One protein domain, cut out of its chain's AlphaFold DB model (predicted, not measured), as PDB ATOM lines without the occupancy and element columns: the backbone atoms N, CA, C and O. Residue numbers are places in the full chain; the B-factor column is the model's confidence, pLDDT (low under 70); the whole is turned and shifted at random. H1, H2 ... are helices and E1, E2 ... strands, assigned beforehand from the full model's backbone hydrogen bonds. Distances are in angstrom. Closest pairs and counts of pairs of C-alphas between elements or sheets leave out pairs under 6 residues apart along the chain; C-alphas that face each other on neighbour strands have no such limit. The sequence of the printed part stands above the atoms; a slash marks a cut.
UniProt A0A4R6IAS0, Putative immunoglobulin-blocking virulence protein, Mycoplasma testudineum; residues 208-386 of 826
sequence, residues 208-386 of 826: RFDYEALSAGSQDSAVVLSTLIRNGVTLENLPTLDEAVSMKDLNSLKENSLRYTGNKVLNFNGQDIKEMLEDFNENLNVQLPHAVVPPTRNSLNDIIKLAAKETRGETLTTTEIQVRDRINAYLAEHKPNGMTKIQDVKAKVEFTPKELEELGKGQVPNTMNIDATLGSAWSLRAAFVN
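What this domain is: This is residues 208 to 386 of the 826 residues of the protein "Putative immunoglobulin-blocking virulence protein" of Mycoplasma testudineum (UniProt A0A4R6IAS0). A tiny hairpin of two strands, E1 and E2, lies near the middle of an elongated body built largely of long links, with the helices spread along it. H4 and H5 meet near their ends in a corner, and H6 stands crosswise to H5 at one end of the long axis, while H2 lies toward the opposite end; H7 lies close to the hairpin. The printed part has 179 residues with seven named helices and then two named strands, H1 to H7 followed by E1 and E2; the sheet's order is E1 - E2, antiparallel. The class is mostly helix, although under half of the residues, 80 of 179, are in named elements. The whole is only just compact, close to loose, with a radius of gyration of the C-alphas of 18.8 A, and it spans 59 by 34 by 27 A.

Where its parts are: E1 is residues 363 to 365 and begins at C-alpha 363, (147.747, 168.894, 127.462). E2 is residues 378 to 380 and ends at C-alpha 380, (146.056, 173.035, 127.416). Before E1 comes H7, residues 353 to 360, 10.1 A long. H6, residues 318 to 334, is the longest helix, 24.5 A from first to last C-alpha. H5 is residues 300 to 311, 16.4 A, and H4 is residues 270 to 283, 20.1 A. H3 is residues 247 to 251, 6.1 A. H2 is residues 222 to 230, 12.0 A, and H1 is residues 211 to 219, 12.3 A, beginning at C-alpha 211, (153.617, 179.547, 138.192).

How they stand to each other: E1 and E2 are antiparallel neighbours and a hairpin, with 143 degrees between their directions. Across the pair, N 364 and O 379 are within hydrogen-bond range at 2.8 A, and so are N 379 and O 364 at 2.8 A. The closest C-alphas of H7 and E1 are those of Glu 358 and Val 364, 7.5 A apart; H7 and E2 are near each other, with 5 pairs of C-alphas within 10 A. The closest C-alphas of H1 and E2 are those of Ala 216 and Leu 380, 7.8 A apart. H1 and H2 are close but not clearly touching, at a steep tilt of 53 degrees, the same way; their closest C-alphas are those of Ser 218 and Val 224, 6.6 A apart. In the link from E1 to E2, residues 368 to 369 pair parallel with residues 286 to 287 of the link from H4 to H5. H4, with residues 281 to 282 alone, touches residues 300 to 302 of H5, at a steep tilt of 63 degrees, the same way; their closest C-alphas are those of Asn 281 and Leu 300, 5.2 A apart. H5, with residues 303 to 307 alone, touches residues 320 to 324 of H6, about perpendicular at 79 degrees; their closest C-alphas are those of Leu 306 and Glu 320, 7.0 A apart. H3 and H4 are close but not clearly touching, with the C-alphas of Met 247 and Asp 272 closest at 6.8 A. Among the pairs that are apart are H2 and H3, H4 and H6, and H6 and H7. In H1 to H7 every O i to N i+4 pair is within hydrogen-bond range.

The domain as a whole: The two C-alphas farthest apart are those of Gly 232 and Gly 313, 60.7 A. The printed part, residues 208 to 386, has no cut. The links H2 to H3, H3 to H4, H4 to H5, H6 to H7 and E1 to E2 are long; those from H3 to H4 and from H6 to H7 have 18 residues each. The mean pLDDT of the printed part is 84.0; residues 208 to 220 and 289 to 296 are under 70, and H1 has a mean of 55.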
ATOM      1  N   ARG A 208     148.759 176.134 147.625       46.75
ATOM      2  CA  ARG A 208     150.129 176.091 147.105       46.75
ATOM      3  C   ARG A 208     150.112 176.757 145.734       46.75
ATOM      4  O   ARG A 208     149.471 176.278 144.808       46.75
ATOM      5  N   PHE A 209     150.717 177.934 145.681       45.88
ATOM      6  CA  PHE A 209     150.756 178.801 144.516       45.88
ATOM      7  C   PHE A 209     152.000 178.424 143.711       45.88
ATOM      8  O   PHE A 209     153.112 178.577 144.220       45.88
ATOM      9  N   ASP A 210     151.833 177.942 142.481       47.84
ATOM     10  CA  ASP A 210     152.930 177.809 141.524       47.84
ATOM     11  C   ASP A 210     152.638 178.592 140.233       47.84
ATOM     12  O   ASP A 210     151.529 179.083 139.994       47.84
ATOM     13  N   TYR A 211     153.687 178.783 139.433       43.66
ATOM     14  CA  TYR A 211     153.617 179.547 138.192       43.66
ATOM     15  C   TYR A 211     152.763 178.843 137.133       43.66
ATOM     16  O   TYR A 211     152.082 179.523 136.376       43.66
ATOM     17  N   GLU A 212     152.726 177.507 137.093       50.88
ATOM     18  CA  GLU A 212     151.894 176.778 136.126       50.88
ATOM     19  C   GLU A 212     150.395 176.953 136.435       50.88
ATOM     20  O   GLU A 212     149.606 177.164 135.517       50.88
ATOM     21  N   ALA A 213     149.995 176.989 137.708       51.78
ATOM     22  CA  ALA A 213     148.635 177.290 138.149       51.78
ATOM     23  C   ALA A 213     148.247 178.755 137.887       51.78
ATOM     24  O   ALA A 213     147.117 179.035 137.478       51.78
ATOM     25  N   LEU A 214     149.180 179.696 138.079       51.81
ATOM     26  CA  LEU A 214     148.993 181.101 137.700       51.81
ATOM     27  C   LEU A 214     148.800 181.247 136.181       51.81
ATOM     28  O   LEU A 214     147.911 181.974 135.743       51.81
ATOM     29  N   SER A 215     149.599 180.519 135.405       55.50
ATOM     30  CA  SER A 215     149.685 180.603 133.947       55.50
ATOM     31  C   SER A 215     148.547 179.864 133.228       55.50
ATOM     32  O   SER A 215     147.947 180.366 132.283       55.50
ATOM     33  N   ALA A 216     148.106 178.713 133.738       55.62
ATOM     34  CA  ALA A 216     146.832 178.116 133.327       55.62
ATOM     35  C   ALA A 216     145.656 179.054 133.664       55.62
ATOM     36  O   ALA A 216     144.688 179.180 132.915       55.62
ATOM     37  N   GLY A 217     145.763 179.779 134.778       58.12
ATOM     38  CA  GLY A 217     144.827 180.830 135.135       58.12
ATOM     39  C   GLY A 217     144.826 182.033 134.190       58.12
ATOM     40  O   GLY A 217     143.780 182.662 134.018       58.12
ATOM     41  N   SER A 218     145.957 182.350 133.565       61.38
ATOM     42  CA  SER A 218     146.092 183.482 132.651       61.38
ATOM     43  C   SER A 218     145.627 183.165 131.225       61.38
ATOM     44  O   SER A 218     145.116 184.055 130.545       61.38
ATOM     45  N   GLN A 219     145.686 181.903 130.787       65.56
ATOM     46  CA  GLN A 219     144.955 181.434 129.596       65.56
ATOM     47  C   GLN A 219     143.461 181.687 129.710       65.56
ATOM     48  O   GLN A 219     142.816 182.105 128.752       65.56
ATOM     49  N   ASP A 220     142.959 181.503 130.927       64.69
ATOM     50  CA  ASP A 220     141.588 181.768 131.320       64.69
ATOM     51  C   ASP A 220     141.357 183.226 131.753       64.69
ATOM     52  O   ASP A 220     140.290 183.554 132.282       64.69
ATOM     53  N   SER A 221     142.314 184.132 131.535       74.12
ATOM     54  CA  SER A 221     142.163 185.540 131.894       74.12
ATOM     55  C   SER A 221     141.543 186.332 130.753       74.12
ATOM     56  O   SER A 221     142.150 186.546 129.699       74.12
ATOM     57  N   ALA A 222     140.350 186.871 131.004       79.69
ATOM     58  CA  ALA A 222     139.698 187.807 130.099       79.69
ATOM     59  C   ALA A 222     140.592 189.012 129.746       79.69
ATOM     60  O   ALA A 222     140.522 189.491 128.619       79.69
ATOM     61  N   VAL A 223     141.454 189.470 130.668       77.25
ATOM     62  CA  VAL A 223     142.392 190.590 130.446       77.25
ATOM     63  C   VAL A 223     143.447 190.243 129.398       77.25
ATOM     64  O   VAL A 223     143.740 191.050 128.512       77.25
ATOM     65  N   VAL A 224     144.038 189.051 129.503       78.94
ATOM     66  CA  VAL A 224     145.103 188.615 128.592       78.94
ATOM     67  C   VAL A 224     144.514 188.401 127.201       78.94
ATOM     68  O   VAL A 224     144.986 188.988 126.225       78.94
ATOM     69  N   LEU A 225     143.409 187.655 127.119       84.44
ATOM     70  CA  LEU A 225     142.730 187.376 125.857       84.44
ATOM     71  C   LEU A 225     142.218 188.660 125.184       84.44
ATOM     72  O   LEU A 225     142.412 188.836 123.980       84.44
ATOM     73  N   SER A 226     141.622 189.594 125.934       85.12
ATOM     74  CA  SER A 226     141.126 190.855 125.363       85.12
ATOM     75  C   SER A 226     142.248 191.741 124.830       85.12
ATOM     76  O   SER A 226     142.078 192.456 123.841       85.12
ATOM     77  N   THR A 227     143.416 191.697 125.466       82.88
ATOM     78  CA  THR A 227     144.603 192.431 125.023       82.88
ATOM     79  C   THR A 227     145.140 191.858 123.717       82.88
ATOM     80  O   THR A 227     145.381 192.620 122.783       82.88
ATOM     81  N   LEU A 228     145.225 190.530 123.595       83.06
ATOM     82  CA  LEU A 228     145.583 189.874 122.335       83.06
ATOM     83  C   LEU A 228     144.632 190.277 121.203       83.06
ATOM     84  O   LEU A 228     145.080 190.700 120.137       83.06
ATOM     85  N   ILE A 229     143.322 190.216 121.452       87.69
ATOM     86  CA  ILE A 229     142.299 190.568 120.459       87.69
ATOM     87  C   ILE A 229     142.425 192.034 120.022       87.69
ATOM     88  O   ILE A 229     142.394 192.315 118.825       87.69
ATOM     89  N   ARG A 230     142.623 192.976 120.958       86.19
ATOM     90  CA  ARG A 230     142.852 194.400 120.629       86.19
ATOM     91  C   ARG A 230     144.094 194.618 119.776       86.19
ATOM     92  O   ARG A 230     144.088 195.486 118.910       86.19
ATOM     93  N   ASN A 231     145.121 193.803 119.985       82.50
ATOM     94  CA  ASN A 231     146.358 193.846 119.214       82.50
ATOM     95  C   ASN A 231     146.236 193.163 117.837       82.50
ATOM     96  O   ASN A 231     147.235 193.008 117.139       82.50
ATOM     97  N   GLY A 232     145.028 192.753 117.430       85.00
ATOM     98  CA  GLY A 232     144.771 192.142 116.126       85.00
ATOM     99  C   GLY A 232     145.154 190.664 116.043       85.00
ATOM    100  O   GLY A 232     145.225 190.109 114.946       85.00
ATOM    101  N   VAL A 233     145.402 190.003 117.177       83.94
ATOM    102  CA  VAL A 233     145.619 188.553 117.213       83.94
ATOM    103  C   VAL A 233     144.310 187.852 116.847       83.94
ATOM    104  O   VAL A 233     143.221 188.241 117.268       83.94
ATOM    105  N   THR A 234     144.418 186.810 116.036       87.50
ATOM    106  CA  THR A 234     143.330 185.937 115.596       87.50
ATOM    107  C   THR A 234     143.789 184.493 115.745       87.50
ATOM    108  O   THR A 234     144.987 184.220 115.759       87.50
ATOM    109  N   LEU A 235     142.862 183.541 115.834       85.19
ATOM    110  CA  LEU A 235     143.251 182.130 115.930       85.19
ATOM    111  C   LEU A 235     144.028 181.675 114.689       85.19
ATOM    112  O   LEU A 235     144.852 180.772 114.759       85.19
ATOM    113  N   GLU A 236     143.785 182.317 113.550       84.88
ATOM    114  CA  GLU A 236     144.413 182.031 112.268       84.88
ATOM    115  C   GLU A 236     145.828 182.602 112.148       84.88
ATOM    116  O   GLU A 236     146.644 182.022 111.436       84.88
ATOM    117  N   ASN A 237     146.130 183.714 112.830       86.81
ATOM    118  CA  ASN A 237     147.462 184.329 112.796       86.81
ATOM    119  C   ASN A 237     148.373 183.901 113.951       86.81
ATOM    120  O   ASN A 237     149.565 184.217 113.928       86.81
ATOM    121  N   LEU A 238     147.838 183.170 114.928       85.56
ATOM    122  CA  LEU A 238     148.648 182.542 115.957       85.56
ATOM    123  C   LEU A 238     149.551 181.471 115.331       85.56
ATOM    124  O   LEU A 238     149.070 180.607 114.588       85.56
ATOM    125  N   PRO A 239     150.855 181.489 115.635       88.75
ATOM    126  CA  PRO A 239     151.775 180.499 115.114       88.75
ATOM    127  C   PRO A 239     151.500 179.108 115.701       88.75
ATOM    128  O   PRO A 239     151.038 178.951 116.832       88.75
ATOM    129  N   THR A 240     151.821 178.085 114.916       89.88
ATOM    130  CA  THR A 240     151.788 176.676 115.316       89.88
ATOM    131  C   THR A 240     153.206 176.129 115.381       89.88
ATOM    132  O   THR A 240     154.085 176.593 114.656       89.88
ATOM    133  N   LEU A 241     153.425 175.111 116.209       88.69
ATOM    134  CA  LEU A 241     154.664 174.339 116.167       88.69
ATOM    135  C   LEU A 241     154.562 173.284 115.064       88.69
ATOM    136  O   LEU A 241     153.626 172.484 115.055       88.69
ATOM    137  N   ASP A 242     155.523 173.300 114.143       85.50
ATOM    138  CA  ASP A 242     155.634 172.296 113.077       85.50
ATOM    139  C   ASP A 242     156.441 171.068 113.530       85.50
ATOM    140  O   ASP A 242     156.311 169.984 112.966       85.50
ATOM    141  N   GLU A 243     157.260 171.233 114.571       90.00
ATOM    142  CA  GLU A 243     158.109 170.195 115.151       90.00
ATOM    143  C   GLU A 243     157.941 170.172 116.672       90.00
ATOM    144  O   GLU A 243     157.691 171.203 117.301       90.00
ATOM    145  N   ALA A 244     158.087 168.990 117.270       91.88
ATOM    146  CA  ALA A 244     157.995 168.836 118.715       91.88
ATOM    147  C   ALA A 244     159.237 169.411 119.421       91.88
ATOM    148  O   ALA A 244     160.373 169.143 119.024       91.88
ATOM    149  N   VAL A 245     159.010 170.162 120.499       92.44
ATOM    150  CA  VAL A 245     160.032 170.902 121.256       92.44
ATOM    151  C   VAL A 245     160.245 170.297 122.645       92.44
ATOM    152  O   VAL A 245     159.515 169.393 123.061       92.44
ATOM    153  N   SER A 246     161.267 170.763 123.368       90.81
ATOM    154  CA  SER A 246     161.483 170.343 124.755       90.81
ATOM    155  C   SER A 246     160.452 170.976 125.697       90.81
ATOM    156  O   SER A 246     159.931 172.060 125.420       90.81
ATOM    157  N   MET A 247     160.194 170.334 126.843       86.06
ATOM    158  CA  MET A 247     159.327 170.910 127.881       86.06
ATOM    159  C   MET A 247     159.835 172.280 128.340       86.06
ATOM    160  O   MET A 247     159.066 173.228 128.474       86.06
ATOM    161  N   LYS A 248     161.153 172.397 128.519       86.44
ATOM    162  CA  LYS A 248     161.817 173.641 128.906       86.44
ATOM    163  C   LYS A 248     161.565 174.772 127.911       86.44
ATOM    164  O   LYS A 248     161.303 175.894 128.333       86.44
ATOM    165  N   ASP A 249     161.653 174.492 126.612       88.06
ATOM    166  CA  ASP A 249     161.415 175.508 125.588       88.06
ATOM    167  C   ASP A 249     159.952 175.946 125.597       88.06
ATOM    168  O   ASP A 249     159.695 177.149 125.611       88.06
ATOM    169  N   LEU A 250     159.010 174.997 125.675       85.94
ATOM    170  CA  LEU A 250     157.576 175.290 125.728       85.94
ATOM    171  C   LEU A 250     157.205 176.123 126.964       85.94
ATOM    172  O   LEU A 250     156.507 177.125 126.834       85.94
ATOM    173  N   ASN A 251     157.711 175.751 128.141       82.06
ATOM    174  CA  ASN A 251     157.477 176.475 129.395       82.06
ATOM    175  C   ASN A 251     158.164 177.854 129.430       82.06
ATOM    176  O   ASN A 251     157.848 178.670 130.288       82.06
ATOM    177  N   SER A 252     159.097 178.128 128.512       82.75
ATOM    178  CA  SER A 252     159.736 179.443 128.381       82.75
ATOM    179  C   SER A 252     159.008 180.394 127.431       82.75
ATOM    180  O   SER A 252     159.468 181.518 127.240       82.75
ATOM    181  N   LEU A 253     157.929 179.952 126.784       84.12
ATOM    182  CA  LEU A 253     157.168 180.783 125.855       84.12
ATOM    183  C   LEU A 253     156.204 181.711 126.584       84.12
ATOM    184  O   LEU A 253     155.713 181.402 127.665       84.12
ATOM    185  N   LYS A 254     155.887 182.826 125.922       80.88
ATOM    186  CA  LYS A 254     154.817 183.733 126.323       80.88
ATOM    187  C   LYS A 254     153.502 182.974 126.390       80.88
ATOM    188  O   LYS A 254     153.203 182.124 125.545       80.88
ATOM    189  N   GLU A 255     152.704 183.317 127.382       77.88
ATOM    190  CA  GLU A 255     151.370 182.760 127.557       77.88
ATOM    191  C   GLU A 255     150.501 183.104 126.344       77.88
ATOM    192  O   GLU A 255     150.633 184.187 125.766       77.88
ATOM    193  N   ASN A 256     149.604 182.195 125.947       80.38
ATOM    194  CA  ASN A 256     148.674 182.425 124.835       80.38
ATOM    195  C   ASN A 256     149.366 182.826 123.505       80.38
ATOM    196  O   ASN A 256     148.812 183.589 122.710       80.38
ATOM    197  N   SER A 257     150.583 182.334 123.253       83.31
ATOM    198  CA  SER A 257     151.394 182.692 122.081       83.31
ATOM    199  C   SER A 257     151.311 181.697 120.922       83.31
ATOM    200  O   SER A 257     151.743 182.015 119.813       83.31
ATOM    201  N   LEU A 258     150.742 180.511 121.155       87.56
ATOM    202  CA  LEU A 258     150.618 179.437 120.173       87.56
ATOM    203  C   LEU A 258     149.161 179.030 119.936       87.56
ATOM    204  O   LEU A 258     148.328 179.032 120.844       87.56
ATOM    205  N   ARG A 259     148.864 178.572 118.718       89.44
ATOM    206  CA  ARG A 259     147.617 177.862 118.411       89.44
ATOM    207  C   ARG A 259     147.782 176.364 118.668       89.44
ATOM    208  O   ARG A 259     148.749 175.752 118.211       89.44
ATOM    209  N   TYR A 260     146.810 175.756 119.343       88.06
ATOM    210  CA  TYR A 260     146.743 174.302 119.488       88.06
ATOM    211  C   TYR A 260     146.331 173.627 118.171       88.06
ATOM    212  O   TYR A 260     145.383 174.057 117.515       88.06
ATOM    213  N   THR A 261     147.032 172.559 117.786       84.75
ATOM    214  CA  THR A 261     146.792 171.833 116.523       84.75
ATOM    215  C   THR A 261     146.331 170.391 116.712       84.75
ATOM    216  O   THR A 261     145.989 169.737 115.732       84.75
ATOM    217  N   GLY A 262     146.337 169.862 117.941       83.19
ATOM    218  CA  GLY A 262     146.062 168.442 118.200       83.19
ATOM    219  C   GLY A 262     147.227 167.492 117.905       83.19
ATOM    220  O   GLY A 262     147.145 166.313 118.243       83.19
ATOM    221  N   ASN A 263     148.316 167.988 117.313       85.88
ATOM    222  CA  ASN A 263     149.496 167.189 116.988       85.88
ATOM    223  C   ASN A 263     150.452 167.075 118.184       85.88
ATOM    224  O   ASN A 263     150.349 167.817 119.160       85.88
ATOM    225  N   LYS A 264     151.417 166.151 118.099       89.69
ATOM    226  CA  LYS A 264     152.492 166.038 119.090       89.69
ATOM    227  C   LYS A 264     153.387 167.284 119.035       89.69
ATOM    228  O   LYS A 264     153.991 167.558 118.005       89.69
ATOM    229  N   VAL A 265     153.494 167.993 120.155       90.81
ATOM    230  CA  VAL A 265     154.258 169.245 120.310       90.81
ATOM    231  C   VAL A 265     155.381 169.137 121.340       90.81
ATOM    232  O   VAL A 265     156.267 169.984 121.352       90.81
ATOM    233  N   LEU A 266     155.381 168.095 122.177       90.25
ATOM    234  CA  LEU A 266     156.408 167.857 123.187       90.25
ATOM    235  C   LEU A 266     157.190 166.572 122.911       90.25
ATOM    236  O   LEU A 266     156.622 165.506 122.658       90.25
ATOM    237  N   ASN A 267     158.513 166.678 123.006       88.88
ATOM    238  CA  ASN A 267     159.430 165.548 123.053       88.88
ATOM    239  C   ASN A 267     159.977 165.411 124.470       88.88
ATOM    240  O   ASN A 267     160.888 166.136 124.861       88.88
ATOM    241  N   PHE A 268     159.420 164.463 125.220       87.69
ATOM    242  CA  PHE A 268     159.895 164.163 126.563       87.69
ATOM    243  C   PHE A 268     161.216 163.405 126.530       87.69
ATOM    244  O   PHE A 268     161.360 162.410 125.813       87.69
ATOM    245  N   ASN A 269     162.150 163.831 127.370       88.31
ATOM    246  CA  ASN A 269     163.252 162.997 127.824       88.31
ATOM    247  C   ASN A 269     162.905 162.352 129.191       88.31
ATOM    248  O   ASN A 269     161.893 162.672 129.817       88.31
ATOM    249  N   GLY A 270     163.735 161.415 129.660       88.38
ATOM    250  CA  GLY A 270     163.482 160.716 130.929       88.38
ATOM    251  C   GLY A 270     163.471 161.628 132.164       88.38
ATOM    252  O   GLY A 270     162.781 161.320 133.134       88.38
ATOM    253  N   GLN A 271     164.192 162.751 132.122       90.00
ATOM    254  CA  GLN A 271     164.191 163.751 133.187       90.00
ATOM    255  C   GLN A 271     162.877 164.547 133.192       90.00
ATOM    256  O   GLN A 271     162.280 164.683 134.254       90.00
ATOM    257  N   ASP A 272     162.367 164.962 132.026       89.50
ATOM    258  CA  ASP A 272     161.086 165.681 131.918       89.50
ATOM    259  C   ASP A 272     159.926 164.847 132.491       89.50
ATOM    260  O   ASP A 272     159.061 165.355 133.201       89.50
ATOM    261  N   ILE A 273     159.912 163.537 132.203       91.69
ATOM    262  CA  ILE A 273     158.898 162.607 132.725       91.69
ATOM    263  C   ILE A 273     158.958 162.539 134.249       91.69
ATOM    264  O   ILE A 273     157.920 162.549 134.910       91.69
ATOM    265  N   LYS A 274     160.170 162.462 134.803       92.19
ATOM    266  CA  LYS A 274     160.383 162.391 136.246       92.19
ATOM    267  C   LYS A 274     159.919 163.674 136.940       92.19
ATOM    268  O   LYS A 274     159.190 163.583 137.921       92.19
ATOM    269  N   GLU A 275     160.293 164.834 136.410       88.06
ATOM    270  CA  GLU A 275     159.897 166.137 136.957       88.06
ATOM    271  C   GLU A 275     158.375 166.321 136.928       88.06
ATOM    272  O   GLU A 275     157.793 166.702 137.937       88.06
ATOM    273  N   MET A 276     157.704 165.947 135.830       87.81
ATOM    274  CA  MET A 276     156.235 165.982 135.765       87.81
ATOM    275  C   MET A 276     155.566 165.042 136.770       87.81
ATOM    276  O   MET A 276     154.525 165.379 137.319       87.81
ATOM    277  N   LEU A 277     156.115 163.845 137.001       90.62
ATOM    278  CA  LEU A 277     155.566 162.929 138.005       90.62
ATOM    279  C   LEU A 277     155.697 163.508 139.414       90.62
ATOM    280  O   LEU A 277     154.763 163.396 140.208       90.62
ATOM    281  N   GLU A 278     156.843 164.105 139.735       88.06
ATOM    282  CA  GLU A 278     157.065 164.772 141.020       88.06
ATOM    283  C   GLU A 278     156.084 165.933 141.206       88.06
ATOM    284  O   GLU A 278     155.383 165.979 142.220       88.06
ATOM    285  N   ASP A 279     155.967 166.792 140.196       83.19
ATOM    286  CA  ASP A 279     155.049 167.927 140.180       83.19
ATOM    287  C   ASP A 279     153.585 167.488 140.340       83.19
ATOM    288  O   ASP A 279     152.880 167.930 141.248       83.19
ATOM    289  N   PHE A 280     153.135 166.516 139.544       86.19
ATOM    290  CA  PHE A 280     151.752 166.045 139.584       86.19
ATOM    291  C   PHE A 280     151.384 165.404 140.921       86.19
ATOM    292  O   PHE A 280     150.268 165.587 141.404       86.19
ATOM    293  N   ASN A 281     152.303 164.667 141.545       87.69
ATOM    294  CA  ASN A 281     152.063 164.083 142.864       87.69
ATOM    295  C   ASN A 281     151.998 165.139 143.981       87.69
ATOM    296  O   ASN A 281     151.325 164.899 144.986       87.69
ATOM    297  N   GLU A 282     152.693 166.271 143.830       82.69
ATOM    298  CA  GLU A 282     152.774 167.333 144.841       82.69
ATOM    299  C   GLU A 282     151.690 168.408 144.676       82.69
ATOM    300  O   GLU A 282     151.277 168.997 145.679       82.69
ATOM    301  N   ASN A 283     151.212 168.635 143.446       76.81
ATOM    302  CA  ASN A 283     150.380 169.792 143.105       76.81
ATOM    303  C   ASN A 283     148.988 169.442 142.542       76.81
ATOM    304  O   ASN A 283     148.054 170.222 142.741       76.81
ATOM    305  N   LEU A 284     148.775 168.280 141.901       78.88
ATOM    306  CA  LEU A 284     147.435 167.942 141.395       78.88
ATOM    307  C   LEU A 284     146.489 167.540 142.522       78.88
ATOM    308  O   LEU A 284     146.763 166.632 143.305       78.88
ATOM    309  N   ASN A 285     145.315 168.170 142.538       81.12
ATOM    310  CA  ASN A 285     144.266 167.846 143.495       81.12
ATOM    311  C   ASN A 285     143.733 166.431 143.281       81.12
ATOM    312  O   ASN A 285     143.366 166.047 142.164       81.12
ATOM    313  N   VAL A 286     143.591 165.701 144.385       84.06
ATOM    314  CA  VAL A 286     142.939 164.399 144.382       84.06
ATOM    315  C   VAL A 286     141.423 164.569 144.361       84.06
ATOM    316  O   VAL A 286     140.817 165.110 145.291       84.06
ATOM    317  N   GLN A 287     140.799 164.089 143.290       81.81
ATOM    318  CA  GLN A 287     139.356 164.059 143.120       81.81
ATOM    319  C   GLN A 287     138.787 162.739 143.639       81.81
ATOM    320  O   GLN A 287     139.238 161.650 143.286       81.81
ATOM    321  N   LEU A 288     137.740 162.851 144.454       78.00
ATOM    322  CA  LEU A 288     136.868 161.739 144.814       78.00
ATOM    323  C   LEU A 288     135.555 161.889 144.018       78.00
ATOM    324  O   LEU A 288     135.109 163.022 143.808       78.00
ATOM    325  N   PRO A 289     134.921 160.799 143.550       68.50
ATOM    326  CA  PRO A 289     133.633 160.847 142.862       68.50
ATOM    327  C   PRO A 289     132.592 161.693 143.615       68.50
ATOM    328  O   PRO A 289     132.370 161.529 144.814       68.50
ATOM    329  N   HIS A 290     131.950 162.605 142.880       53.62
ATOM    330  CA  HIS A 290     131.215 163.786 143.364       53.62
ATOM    331  C   HIS A 290     130.017 163.548 144.310       53.62
ATOM    332  O   HIS A 290     129.417 164.518 144.768       53.62
ATOM    333  N   ALA A 291     129.635 162.302 144.596       52.62
ATOM    334  CA  ALA A 291     128.378 161.998 145.282       52.62
ATOM    335  C   ALA A 291     128.466 161.973 146.819       52.62
ATOM    336  O   ALA A 291     127.424 162.014 147.469       52.62
ATOM    337  N   VAL A 292     129.665 161.908 147.416       51.41
ATOM    338  CA  VAL A 292     129.787 161.549 148.848       51.41
ATOM    339  C   VAL A 292     130.651 162.520 149.665       51.41
ATOM    340  O   VAL A 292     130.478 162.626 150.878       51.41
ATOM    341  N   VAL A 293     131.558 163.280 149.037       53.09
ATOM    342  CA  VAL A 293     132.549 164.092 149.765       53.09
ATOM    343  C   VAL A 293     132.812 165.434 149.060       53.09
ATOM    344  O   VAL A 293     133.050 165.438 147.854       53.09
ATOM    345  N   PRO A 294     132.822 166.581 149.776       54.53
ATOM    346  CA  PRO A 294     133.304 167.848 149.223       54.53
ATOM    347  C   PRO A 294     134.751 167.708 148.725       54.53
ATOM    348  O   PRO A 294     135.538 167.038 149.398       54.53
ATOM    349  N   PRO A 295     135.138 168.355 147.612       55.91
ATOM    350  CA  PRO A 295     136.474 168.217 147.043       55.91
ATOM    351  C   PRO A 295     137.562 168.507 148.084       55.91
ATOM    352  O   PRO A 295     137.553 169.541 148.757       55.91
ATOM    353  N   THR A 296     138.488 167.562 148.240       60.06
ATOM    354  CA  THR A 296     139.666 167.712 149.091       60.06
ATOM    355  C   THR A 296     140.744 168.457 148.315       60.06
ATOM    356  O   THR A 296     141.161 167.991 147.261       60.06
ATOM    357  N   ARG A 297     141.222 169.593 148.833       70.81
ATOM    358  CA  ARG A 297     142.347 170.357 148.255       70.81
ATOM    359  C   ARG A 297     143.710 169.734 148.591       70.81
ATOM    360  O   ARG A 297     144.622 170.434 149.010       70.81
ATOM    361  N   ASN A 298     143.796 168.409 148.548       80.00
ATOM    362  CA  ASN A 298     145.003 167.678 148.915       80.00
ATOM    363  C   ASN A 298     145.578 167.022 147.669       80.00
ATOM    364  O   ASN A 298     144.834 166.398 146.904       80.00
ATOM    365  N   SER A 299     146.891 167.134 147.507       86.19
ATOM    366  CA  SER A 299     147.633 166.342 146.536       86.19
ATOM    367  C   SER A 299     147.771 164.892 146.993       86.19
ATOM    368  O   SER A 299     147.482 164.542 148.145       86.19
ATOM    369  N   LEU A 300     148.254 164.026 146.105       88.44
ATOM    370  CA  LEU A 300     148.524 162.639 146.463       88.44
ATOM    371  C   LEU A 300     149.613 162.551 147.541       88.44
ATOM    372  O   LEU A 300     149.479 161.789 148.500       88.44
ATOM    373  N   ASN A 301     150.641 163.401 147.457       90.06
ATOM    374  CA  ASN A 301     151.686 163.483 148.471       90.06
ATOM    375  C   ASN A 301     151.176 164.016 149.812       90.06
ATOM    376  O   ASN A 301     151.648 163.557 150.852       90.06
ATOM    377  N   ASP A 302     150.201 164.927 149.838       89.31
ATOM    378  CA  ASP A 302     149.584 165.366 151.097       89.31
ATOM    379  C   ASP A 302     148.832 164.223 151.781       89.31
ATOM    380  O   ASP A 302     148.955 164.028 152.992       89.31
ATOM    381  N   ILE A 303     148.119 163.407 151.001       91.81
ATOM    382  CA  ILE A 303     147.418 162.216 151.496       91.81
ATOM    383  C   ILE A 303     148.411 161.175 152.025       91.81
ATOM    384  O   ILE A 303     148.201 160.618 153.101       91.81
ATOM    385  N   ILE A 304     149.524 160.950 151.324       95.31
ATOM    386  CA  ILE A 304     150.586 160.035 151.766       95.31
ATOM    387  C   ILE A 304     151.250 160.545 153.052       95.31
ATOM    388  O   ILE A 304     151.464 159.772 153.988       95.31
ATOM    389  N   LYS A 305     151.546 161.849 153.139       94.38
ATOM    390  CA  LYS A 305     152.087 162.482 154.354       94.38
ATOM    391  C   LYS A 305     151.117 162.308 155.524       94.38
ATOM    392  O   LYS A 305     151.552 161.942 156.615       94.38
ATOM    393  N   LEU A 306     149.819 162.501 155.292       94.25
ATOM    394  CA  LEU A 306     148.762 162.276 156.278       94.25
ATOM    395  C   LEU A 306     148.702 160.807 156.736       94.25
ATOM    396  O   LEU A 306     148.711 160.538 157.938       94.25
ATOM    397  N   ALA A 307     148.729 159.854 155.804       95.00
ATOM    398  CA  ALA A 307     148.761 158.425 156.115       95.00
ATOM    399  C   ALA A 307     150.000 158.035 156.939       95.00
ATOM    400  O   ALA A 307     149.918 157.225 157.868       95.00
ATOM    401  N   ALA A 308     151.156 158.628 156.625       96.31
ATOM    402  CA  ALA A 308     152.403 158.403 157.343       96.31
ATOM    403  C   ALA A 308     152.366 158.981 158.766       96.31
ATOM    404  O   ALA A 308     152.818 158.306 159.691       96.31
ATOM    405  N   LYS A 309     151.796 160.181 158.962       96.25
ATOM    406  CA  LYS A 309     151.559 160.753 160.300       96.25
ATOM    407  C   LYS A 309     150.698 159.827 161.155       96.25
ATOM    408  O   LYS A 309     151.071 159.513 162.281       96.25
ATOM    409  N   GLU A 310     149.593 159.338 160.591       93.50
ATOM    410  CA  GLU A 310     148.710 158.390 161.276       93.50
ATOM    411  C   GLU A 310     149.443 157.092 161.642       93.50
ATOM    412  O   GLU A 310     149.354 156.627 162.776       93.50
ATOM    413  N   THR A 311     150.231 156.539 160.717       94.75
ATOM    414  CA  THR A 311     151.006 155.308 160.951       94.75
ATOM    415  C   THR A 311     152.035 155.473 162.072       94.75
ATOM    416  O   THR A 311     152.289 154.532 162.821       94.75
ATOM    417  N   ARG A 312     152.618 156.670 162.214       96.56
ATOM    418  CA  ARG A 312     153.557 157.002 163.297       96.56
ATOM    419  C   ARG A 312     152.871 157.356 164.622       96.56
ATOM    420  O   ARG A 312     153.570 157.578 165.606       96.56
ATOM    421  N   GLY A 313     151.537 157.398 164.666       94.06
ATOM    422  CA  GLY A 313     150.778 157.781 165.858       94.06
ATOM    423  C   GLY A 313     150.889 159.268 166.209       94.06
ATOM    424  O   GLY A 313     150.712 159.635 167.368       94.06
ATOM    425  N   GLU A 314     151.212 160.127 165.237       95.94
ATOM    426  CA  GLU A 314     151.248 161.577 165.445       95.94
ATOM    427  C   GLU A 314     149.830 162.146 165.601       95.94
ATOM    428  O   GLU A 314     148.878 161.685 164.967       95.94
ATOM    429  N   THR A 315     149.684 163.189 166.423       94.44
ATOM    430  CA  THR A 315     148.403 163.885 166.588       94.44
ATOM    431  C   THR A 315     148.005 164.575 165.285       94.44
ATOM    432  O   THR A 315     148.678 165.501 164.832       94.44
ATOM    433  N   LEU A 316     146.883 164.148 164.706       92.19
ATOM    434  CA  LEU A 316     146.284 164.782 163.536       92.19
ATOM    435  C   LEU A 316     145.466 166.013 163.945       92.19
ATOM    436  O   LEU A 316     144.765 166.007 164.958       92.19
ATOM    437  N   THR A 317     145.513 167.064 163.132       89.50
ATOM    438  CA  THR A 317     144.609 168.214 163.260       89.50
ATOM    439  C   THR A 317     143.164 167.822 162.936       89.50
ATOM    440  O   THR A 317     142.906 166.830 162.254       89.50
ATOM    441  N   THR A 318     142.190 168.635 163.357       84.88
ATOM    442  CA  THR A 318     140.768 168.404 163.041       84.88
ATOM    443  C   THR A 318     140.515 168.283 161.535       84.88
ATOM    444  O   THR A 318     139.746 167.423 161.108       84.88
ATOM    445  N   THR A 319     141.178 169.106 160.716       80.56
ATOM    446  CA  THR A 319     141.065 169.051 159.251       80.56
ATOM    447  C   THR A 319     141.663 167.762 158.688       80.56
ATOM    448  O   THR A 319     141.041 167.116 157.850       80.56
ATOM    449  N   GLU A 320     142.837 167.352 159.170       87.81
ATOM    450  CA  GLU A 320     143.488 166.098 158.767       87.81
ATOM    451  C   GLU A 320     142.639 164.870 159.129       87.81
ATOM    452  O   GLU A 320     142.482 163.975 158.302       87.81
ATOM    453  N   ILE A 321     142.019 164.857 160.315       89.50
ATOM    454  CA  ILE A 321     141.059 163.822 160.736       89.50
ATOM    455  C   ILE A 321     139.887 163.745 159.754       89.50
ATOM    456  O   ILE A 321     139.560 162.666 159.268       89.50
ATOM    457  N   GLN A 322     139.289 164.890 159.408       85.62
ATOM    458  CA  GLN A 322     138.174 164.935 158.458       85.62
ATOM    459  C   GLN A 322     138.573 164.410 157.076       85.62
ATOM    460  O   GLN A 322     137.821 163.641 156.481       85.62
ATOM    461  N   VAL A 323     139.733 164.821 156.555       85.56
ATOM    462  CA  VAL A 323     140.252 164.350 155.261       85.56
ATOM    463  C   VAL A 323     140.482 162.841 155.299       85.56
ATOM    464  O   VAL A 323     140.004 162.131 154.413       85.56
ATOM    465  N   ARG A 324     141.149 162.342 156.343       91.19
ATOM    466  CA  ARG A 324     141.404 160.916 156.538       91.19
ATOM    467  C   ARG A 324     140.111 160.104 156.567       91.19
ATOM    468  O   ARG A 324     139.988 159.134 155.822       91.19
ATOM    469  N   ASP A 325     139.155 160.489 157.408       90.44
ATOM    470  CA  ASP A 325     137.908 159.740 157.596       90.44
ATOM    471  C   ASP A 325     137.100 159.669 156.298       90.44
ATOM    472  O   ASP A 325     136.558 158.620 155.954       90.44
ATOM    473  N   ARG A 326     137.091 160.761 155.525       86.38
ATOM    474  CA  ARG A 326     136.456 160.821 154.203       86.38
ATOM    475  C   ARG A 326     137.106 159.875 153.198       86.38
ATOM    476  O   ARG A 326     136.395 159.155 152.501       86.38
ATOM    477  N   ILE A 327     138.438 159.870 153.123       89.81
ATOM    478  CA  ILE A 327     139.174 158.978 152.219       89.81
ATOM    479  C   ILE A 327     138.931 157.521 152.613       89.81
ATOM    480  O   ILE A 327     138.587 156.713 151.758       89.81
ATOM    481  N   ASN A 328     139.033 157.184 153.900       92.00
ATOM    482  CA  ASN A 328     138.777 155.827 154.384       92.00
ATOM    483  C   ASN A 328     137.342 155.369 154.096       92.00
ATOM    484  O   ASN A 328     137.149 154.236 153.662       92.00
ATOM    485  N   ALA A 329     136.343 156.239 154.281       89.62
ATOM    486  CA  ALA A 329     134.958 155.930 153.932       89.62
ATOM    487  C   ALA A 329     134.808 155.622 152.433       89.62
ATOM    488  O   ALA A 329     134.230 154.597 152.070       89.62
ATOM    489  N   TYR A 330     135.395 156.457 151.569       89.06
ATOM    490  CA  TYR A 330     135.390 156.234 150.124       89.06
ATOM    491  C   TYR A 330     136.066 154.908 149.733       89.06
ATOM    492  O   TYR A 330     135.495 154.130 148.966       89.06
ATOM    493  N   LEU A 331     137.254 154.628 150.281       91.38
ATOM    494  CA  LEU A 331     138.017 153.410 149.997       91.38
ATOM    495  C   LEU A 331     137.301 152.146 150.492       91.38
ATOM    496  O   LEU A 331     137.302 151.135 149.793       91.38
ATOM    497  N   ALA A 332     136.641 152.198 151.651       90.19
ATOM    498  CA  ALA A 332     135.875 151.072 152.180       90.19
ATOM    499  C   ALA A 332     134.700 150.676 151.269       90.19
ATOM    500  O   ALA A 332     134.420 149.485 151.105       90.19
ATOM    501  N   GLU A 333     134.036 151.668 150.672       89.75
ATOM    502  CA  GLU A 333     132.889 151.474 149.784       89.75
ATOM    503  C   GLU A 333     133.310 151.048 148.371       89.75
ATOM    504  O   GLU A 333     132.825 150.042 147.857       89.75
ATOM    505  N   HIS A 334     134.234 151.785 147.750       89.19
ATOM    506  CA  HIS A 334     134.512 151.665 146.315       89.19
ATOM    507  C   HIS A 334     135.701 150.758 145.992       89.19
ATOM    508  O   HIS A 334     135.790 150.240 144.880       89.19
ATOM    509  N   LYS A 335     136.617 150.575 146.947       91.56
ATOM    510  CA  LYS A 335     137.815 149.730 146.834       91.56
ATOM    511  C   LYS A 335     138.583 149.882 145.508       91.56
ATOM    512  O   LYS A 335     138.910 148.865 144.882       91.56
ATOM    513  N   PRO A 336     138.872 151.115 145.047       88.88
ATOM    514  CA  PRO A 336     139.577 151.324 143.785       88.88
ATOM    515  C   PRO A 336     140.939 150.628 143.833       88.88
ATOM    516  O   PRO A 336     141.697 150.794 144.788       88.88
ATOM    517  N   ASN A 337     141.219 149.786 142.836       89.06
ATOM    518  CA  ASN A 337     142.416 148.939 142.770       89.06
ATOM    519  C   ASN A 337     142.696 148.135 144.059       89.06
ATOM    520  O   ASN A 337     143.844 147.857 144.395       89.06
ATOM    521  N   GLY A 338     141.642 147.757 144.794       91.75
ATOM    522  CA  GLY A 338     141.744 146.978 146.029       91.75
ATOM    523  C   GLY A 338     142.187 147.766 147.267       91.75
ATOM    524  O   GLY A 338     142.384 147.152 148.314       91.75
ATOM    525  N   MET A 339     142.328 149.093 147.185       94.50
ATOM    526  CA  MET A 339     142.656 149.937 148.338       94.50
ATOM    527  C   MET A 339     141.487 150.008 149.322       94.50
ATOM    528  O   MET A 339     140.344 150.198 148.923       94.50
ATOM    529  N   THR A 340     141.766 149.893 150.615       94.00
ATOM    530  CA  THR A 340     140.746 149.845 151.680       94.00
ATOM    531  C   THR A 340     140.933 150.906 152.758       94.00
ATOM    532  O   THR A 340     139.999 151.186 153.506       94.00
ATOM    533  N   LYS A 341     142.120 151.510 152.835       94.25
ATOM    534  CA  LYS A 341     142.487 152.532 153.821       94.25
ATOM    535  C   LYS A 341     143.496 153.515 153.234       94.25
ATOM    536  O   LYS A 341     144.195 153.200 152.276       94.25
ATOM    537  N   ILE A 342     143.610 154.693 153.837       93.56
ATOM    538  CA  ILE A 342     144.472 155.789 153.380       93.56
ATOM    539  C   ILE A 342     145.955 155.388 153.277       93.56
ATOM    540  O   ILE A 342     146.673 155.915 152.439       93.56
ATOM    541  N   GLN A 343     146.413 154.413 154.071       95.56
ATOM    542  CA  GLN A 343     147.773 153.861 153.994       95.56
ATOM    543  C   GLN A 343     148.046 153.067 152.710       95.56
ATOM    544  O   GLN A 343     149.207 152.813 152.396       95.56
ATOM    545  N   ASP A 344     147.005 152.656 151.986       95.12
ATOM    546  CA  ASP A 344     147.152 151.929 150.724       95.12
ATOM    547  C   ASP A 344     147.436 152.882 149.547       95.12
ATOM    548  O   ASP A 344     147.866 152.431 148.484       95.12
ATOM    549  N   VAL A 345     147.233 154.192 149.746       94.19
ATOM    550  CA  VAL A 345     147.470 155.244 148.752       94.19
ATOM    551  C   VAL A 345     148.968 155.400 148.496       94.19
ATOM    552  O   VAL A 345     149.772 155.494 149.426       94.19
ATOM    553  N   LYS A 346     149.355 155.442 147.220       95.56
ATOM    554  CA  LYS A 346     150.753 155.527 146.774       95.56
ATOM    555  C   LYS A 346     150.907 156.586 145.703       95.56
ATOM    556  O   LYS A 346     149.991 156.774 144.915       95.56
ATOM    557  N   ALA A 347     152.082 157.206 145.648       95.50
ATOM    558  CA  ALA A 347     152.420 158.169 144.610       95.50
ATOM    559  C   ALA A 347     152.421 157.503 143.226       95.50
ATOM    560  O   ALA A 347     152.763 156.322 143.093       95.50
ATOM    561  N   LYS A 348     152.087 158.273 142.190       95.38
ATOM    562  CA  LYS A 348     152.221 157.840 140.800       95.38
ATOM    563  C   LYS A 348     153.704 157.718 140.457       95.38
ATOM    564  O   LYS A 348     154.456 158.670 140.644       95.38
ATOM    565  N   VAL A 349     154.117 156.559 139.947       95.94
ATOM    566  CA  VAL A 349     155.527 156.272 139.614       95.94
ATOM    567  C   VAL A 349     155.814 156.253 138.113       95.94
ATOM    568  O   VAL A 349     156.972 156.354 137.720       95.94
ATOM    569  N   GLU A 350     154.781 156.144 137.274       96.19
ATOM    570  CA  GLU A 350     154.902 156.152 135.815       96.19
ATOM    571  C   GLU A 350     153.619 156.649 135.130       96.19
ATOM    572  O   GLU A 350     152.520 156.596 135.701       96.19
ATOM    573  N   PHE A 351     153.765 157.125 133.890       95.88
ATOM    574  CA  PHE A 351     152.652 157.450 133.000       95.88
ATOM    575  C   PHE A 351     152.323 156.271 132.083       95.88
ATOM    576  O   PHE A 351     153.211 155.593 131.570       95.88
ATOM    577  N   THR A 352     151.038 156.066 131.816       95.75
ATOM    578  CA  THR A 352     150.581 155.132 130.783       95.75
ATOM    579  C   THR A 352     150.879 155.684 129.378       95.75
ATOM    580  O   THR A 352     151.012 156.900 129.210       95.75
ATOM    581  N   PRO A 353     150.908 154.840 128.327       95.00
ATOM    582  CA  PRO A 353     151.106 155.310 126.952       95.00
ATOM    583  C   PRO A 353     150.089 156.369 126.510       95.00
ATOM    584  O   PRO A 353     150.455 157.322 125.830       95.00
ATOM    585  N   LYS A 354     148.827 156.234 126.940       93.56
ATOM    586  CA  LYS A 354     147.771 157.210 126.650       93.56
ATOM    587  C   LYS A 354     148.030 158.549 127.347       93.56
ATOM    588  O   LYS A 354     147.873 159.593 126.731       93.56
ATOM    589  N   GLU A 355     148.447 158.526 128.613       94.38
ATOM    590  CA  GLU A 355     148.798 159.752 129.344       94.38
ATOM    591  C   GLU A 355     149.983 160.464 128.675       94.38
ATOM    592  O   GLU A 355     149.935 161.673 128.480       94.38
ATOM    593  N   LEU A 356     151.008 159.721 128.240       94.00
ATOM    594  CA  LEU A 356     152.139 160.278 127.486       94.00
ATOM    595  C   LEU A 356     151.727 160.858 126.128       94.00
ATOM    596  O   LEU A 356     152.328 161.833 125.681       94.00
ATOM    597  N   GLU A 357     150.724 160.278 125.467       92.88
ATOM    598  CA  GLU A 357     150.179 160.806 124.218       92.88
ATOM    599  C   GLU A 357     149.528 162.182 124.431       92.88
ATOM    600  O   GLU A 357     149.866 163.126 123.716       92.88
ATOM    601  N   GLU A 358     148.648 162.322 125.428       91.00
ATOM    602  CA  GLU A 358     147.970 163.597 125.714       91.00
ATOM    603  C   GLU A 358     148.942 164.659 126.241       91.00
ATOM    604  O   GLU A 358     148.950 165.793 125.752       91.00
ATOM    605  N   LEU A 359     149.848 164.275 127.149       91.06
ATOM    606  CA  LEU A 359     150.952 165.137 127.580       91.06
ATOM    607  C   LEU A 359     151.788 165.575 126.370       91.06
ATOM    608  O   LEU A 359     152.132 166.747 126.241       91.06
ATOM    609  N   GLY A 360     152.061 164.662 125.433       91.50
ATOM    610  CA  GLY A 360     152.825 164.922 124.212       91.50
ATOM    611  C   GLY A 360     152.160 165.927 123.269       91.50
ATOM    612  O   GLY A 360     152.856 166.605 122.513       91.50
ATOM    613  N   LYS A 361     150.831 166.072 123.333       90.06
ATOM    614  CA  LYS A 361     150.061 167.111 122.626       90.06
ATOM    615  C   LYS A 361     150.085 168.463 123.348       90.06
ATOM    616  O   LYS A 361     149.514 169.422 122.844       90.06
ATOM    617  N   GLY A 362     150.752 168.574 124.499       86.44
ATOM    618  CA  GLY A 362     150.784 169.800 125.299       86.44
ATOM    619  C   GLY A 362     149.540 169.985 126.169       86.44
ATOM    620  O   GLY A 362     149.216 171.117 126.528       86.44
ATOM    621  N   GLN A 363     148.834 168.896 126.487       86.88
ATOM    622  CA  GLN A 363     147.747 168.894 127.462       86.88
ATOM    623  C   GLN A 363     148.273 168.545 128.860       86.88
ATOM    624  O   GLN A 363     149.291 167.872 128.991       86.88
ATOM    625  N   VAL A 364     147.571 168.979 129.902       86.31
ATOM    626  CA  VAL A 364     147.839 168.660 131.310       86.31
ATOM    627  C   VAL A 364     146.538 168.259 132.011       86.31
ATOM    628  O   VAL A 364     145.489 168.839 131.723       86.31
ATOM    629  N   PRO A 365     146.554 167.256 132.900       83.56
ATOM    630  CA  PRO A 365     145.370 166.841 133.647       83.56
ATOM    631  C   PRO A 365     144.981 167.899 134.690       83.56
ATOM    632  O   PRO A 365     145.835 168.532 135.301       83.56
ATOM    633  N   ASN A 366     143.682 168.053 134.948       78.50
ATOM    634  CA  ASN A 366     143.187 169.000 135.959       78.50
ATOM    635  C   ASN A 366     143.191 168.415 137.377       78.50
ATOM    636  O   ASN A 366     143.221 169.149 138.363       78.50
ATOM    637  N   THR A 367     143.076 167.091 137.483       82.75
ATOM    638  CA  THR A 367     142.961 166.357 138.745       82.75
ATOM    639  C   THR A 367     143.668 165.012 138.643       82.75
ATOM    640  O   THR A 367     143.978 164.523 137.553       82.75
ATOM    641  N   MET A 368     143.892 164.395 139.796       86.94
ATOM    642  CA  MET A 368     144.325 163.008 139.922       86.94
ATOM    643  C   MET A 368     143.299 162.236 140.759       86.94
ATOM    644  O   MET A 368     142.624 162.810 141.607       86.94
ATOM    645  N   ASN A 369     143.147 160.939 140.533       90.00
ATOM    646  CA  ASN A 369     142.331 160.077 141.383       90.00
ATOM    647  C   ASN A 369     143.164 159.541 142.556       90.00
ATOM    648  O   ASN A 369     144.396 159.533 142.524       90.00
ATOM    649  N   ILE A 370     142.489 159.040 143.596       90.94
ATOM    650  CA  ILE A 370     143.150 158.491 144.796       90.94
ATOM    651  C   ILE A 370     144.056 157.283 144.494       90.94
ATOM    652  O   ILE A 370     144.915 156.931 145.294       90.94
ATOM    653  N   ASP A 371     143.869 156.643 143.341       92.25
ATOM    654  CA  ASP A 371     144.631 155.486 142.871       92.25
ATOM    655  C   ASP A 371     145.799 155.845 141.942       92.25
ATOM    656  O   ASP A 371     146.328 154.973 141.253       92.25
ATOM    657  N   ALA A 372     146.206 157.118 141.930       92.94
ATOM    658  CA  ALA A 372     147.278 157.659 141.095       92.94
ATOM    659  C   ALA A 372     146.998 157.638 139.574       92.94
ATOM    660  O   ALA A 372     147.894 157.918 138.768       92.94
ATOM    661  N   THR A 373     145.765 157.341 139.149       92.94
ATOM    662  CA  THR A 373     145.347 157.563 137.756       92.94
ATOM    663  C   THR A 373     145.033 159.039 137.522       92.94
ATOM    664  O   THR A 373     144.518 159.721 138.410       92.94
ATOM    665  N   LEU A 374     145.355 159.568 136.338       89.12
ATOM    666  CA  LEU A 374     145.001 160.946 135.999       89.12
ATOM    667  C   LEU A 374     143.492 161.095 135.760       89.12
ATOM    668  O   LEU A 374     142.824 160.182 135.269       89.12
ATOM    669  N   GLY A 375     142.956 162.265 136.112       84.56
ATOM    670  CA  GLY A 375     141.557 162.609 135.896       84.56
ATOM    671  C   GLY A 375     141.170 162.622 134.413       84.56
ATOM    672  O   GLY A 375     142.004 162.697 133.510       84.56
ATOM    673  N   SER A 376     139.866 162.565 134.143       82.31
ATOM    674  CA  SER A 376     139.337 162.583 132.772       82.31
ATOM    675  C   SER A 376     139.325 163.973 132.130       82.31
ATOM    676  O   SER A 376     139.171 164.075 130.915       82.31
ATOM    677  N   ALA A 377     139.480 165.038 132.921       79.50
ATOM    678  CA  ALA A 377     139.506 166.415 132.441       79.50
ATOM    679  C   ALA A 377     140.949 166.895 132.240       79.50
ATOM    680  O   ALA A 377     141.756 166.845 133.168       79.50
ATOM    681  N   TRP A 378     141.234 167.390 131.036       83.12
ATOM    682  CA  TRP A 378     142.542 167.883 130.611       83.12
ATOM    683  C   TRP A 378     142.408 169.315 130.093       83.12
ATOM    684  O   TRP A 378     141.394 169.664 129.484       83.12
ATOM    685  N   SER A 379     143.432 170.125 130.329       79.44
ATOM    686  CA  SER A 379     143.547 171.505 129.854       79.44
ATOM    687  C   SER A 379     144.798 171.664 128.998       79.44
ATOM    688  O   SER A 379     145.701 170.833 129.038       79.44
ATOM    689  N   LEU A 380     144.853 172.714 128.185       82.31
ATOM    690  CA  LEU A 380     146.056 173.035 127.416       82.31
ATOM    691  C   LEU A 380     147.112 173.668 128.334       82.31
ATOM    692  O   LEU A 380     146.764 174.355 129.285       82.31
ATOM    693  N   ARG A 381     148.402 173.471 128.040       81.50
ATOM    694  CA  ARG A 381     149.491 174.223 128.692       81.50
ATOM    695  C   ARG A 381     149.449 175.698 128.321       81.50
ATOM    696  O   ARG A 381     149.182 176.000 127.160       81.50
ATOM    697  N   ALA A 382     149.843 176.556 129.265       77.12
ATOM    698  CA  ALA A 382     149.874 178.025 129.218       77.12
ATOM    699  C   ALA A 382     150.230 178.694 127.877       77.12
ATOM    700  O   ALA A 382     149.627 179.695 127.481       77.12
ATOM    701  N   ALA A 383     151.216 178.144 127.167       80.56
ATOM    702  CA  ALA A 383     151.684 178.687 125.896       80.56
ATOM    703  C   ALA A 383     150.599 178.686 124.800       80.56
ATOM    704  O   ALA A 383     150.659 179.495 123.876       80.56
ATOM    705  N   PHE A 384     149.607 177.795 124.881       84.44
ATOM    706  CA  PHE A 384     148.536 177.692 123.892       84.44
ATOM    707  C   PHE A 384     147.373 178.632 124.205       84.44
ATOM    708  O   PHE A 384     147.033 178.859 125.354       84.44
ATOM    709  N   VAL A 385     146.704 179.155 123.186       84.31
ATOM    710  CA  VAL A 385     145.464 179.908 123.396       84.31
ATOM    711  C   VAL A 385     144.312 178.960 123.699       84.31
ATOM    712  O   VAL A 385     144.066 178.012 122.949       84.31
ATOM    713  N   ASN A 386     143.552 179.253 124.757       83.25
ATOM    714  CA  ASN A 386     142.253 178.625 124.974       83.25
ATOM    715  C   ASN A 386     141.264 179.131 123.910       83.25
ATOM    716  O   ASN A 386     140.666 180.198 124.045       83.25
TER     717      ASN A 386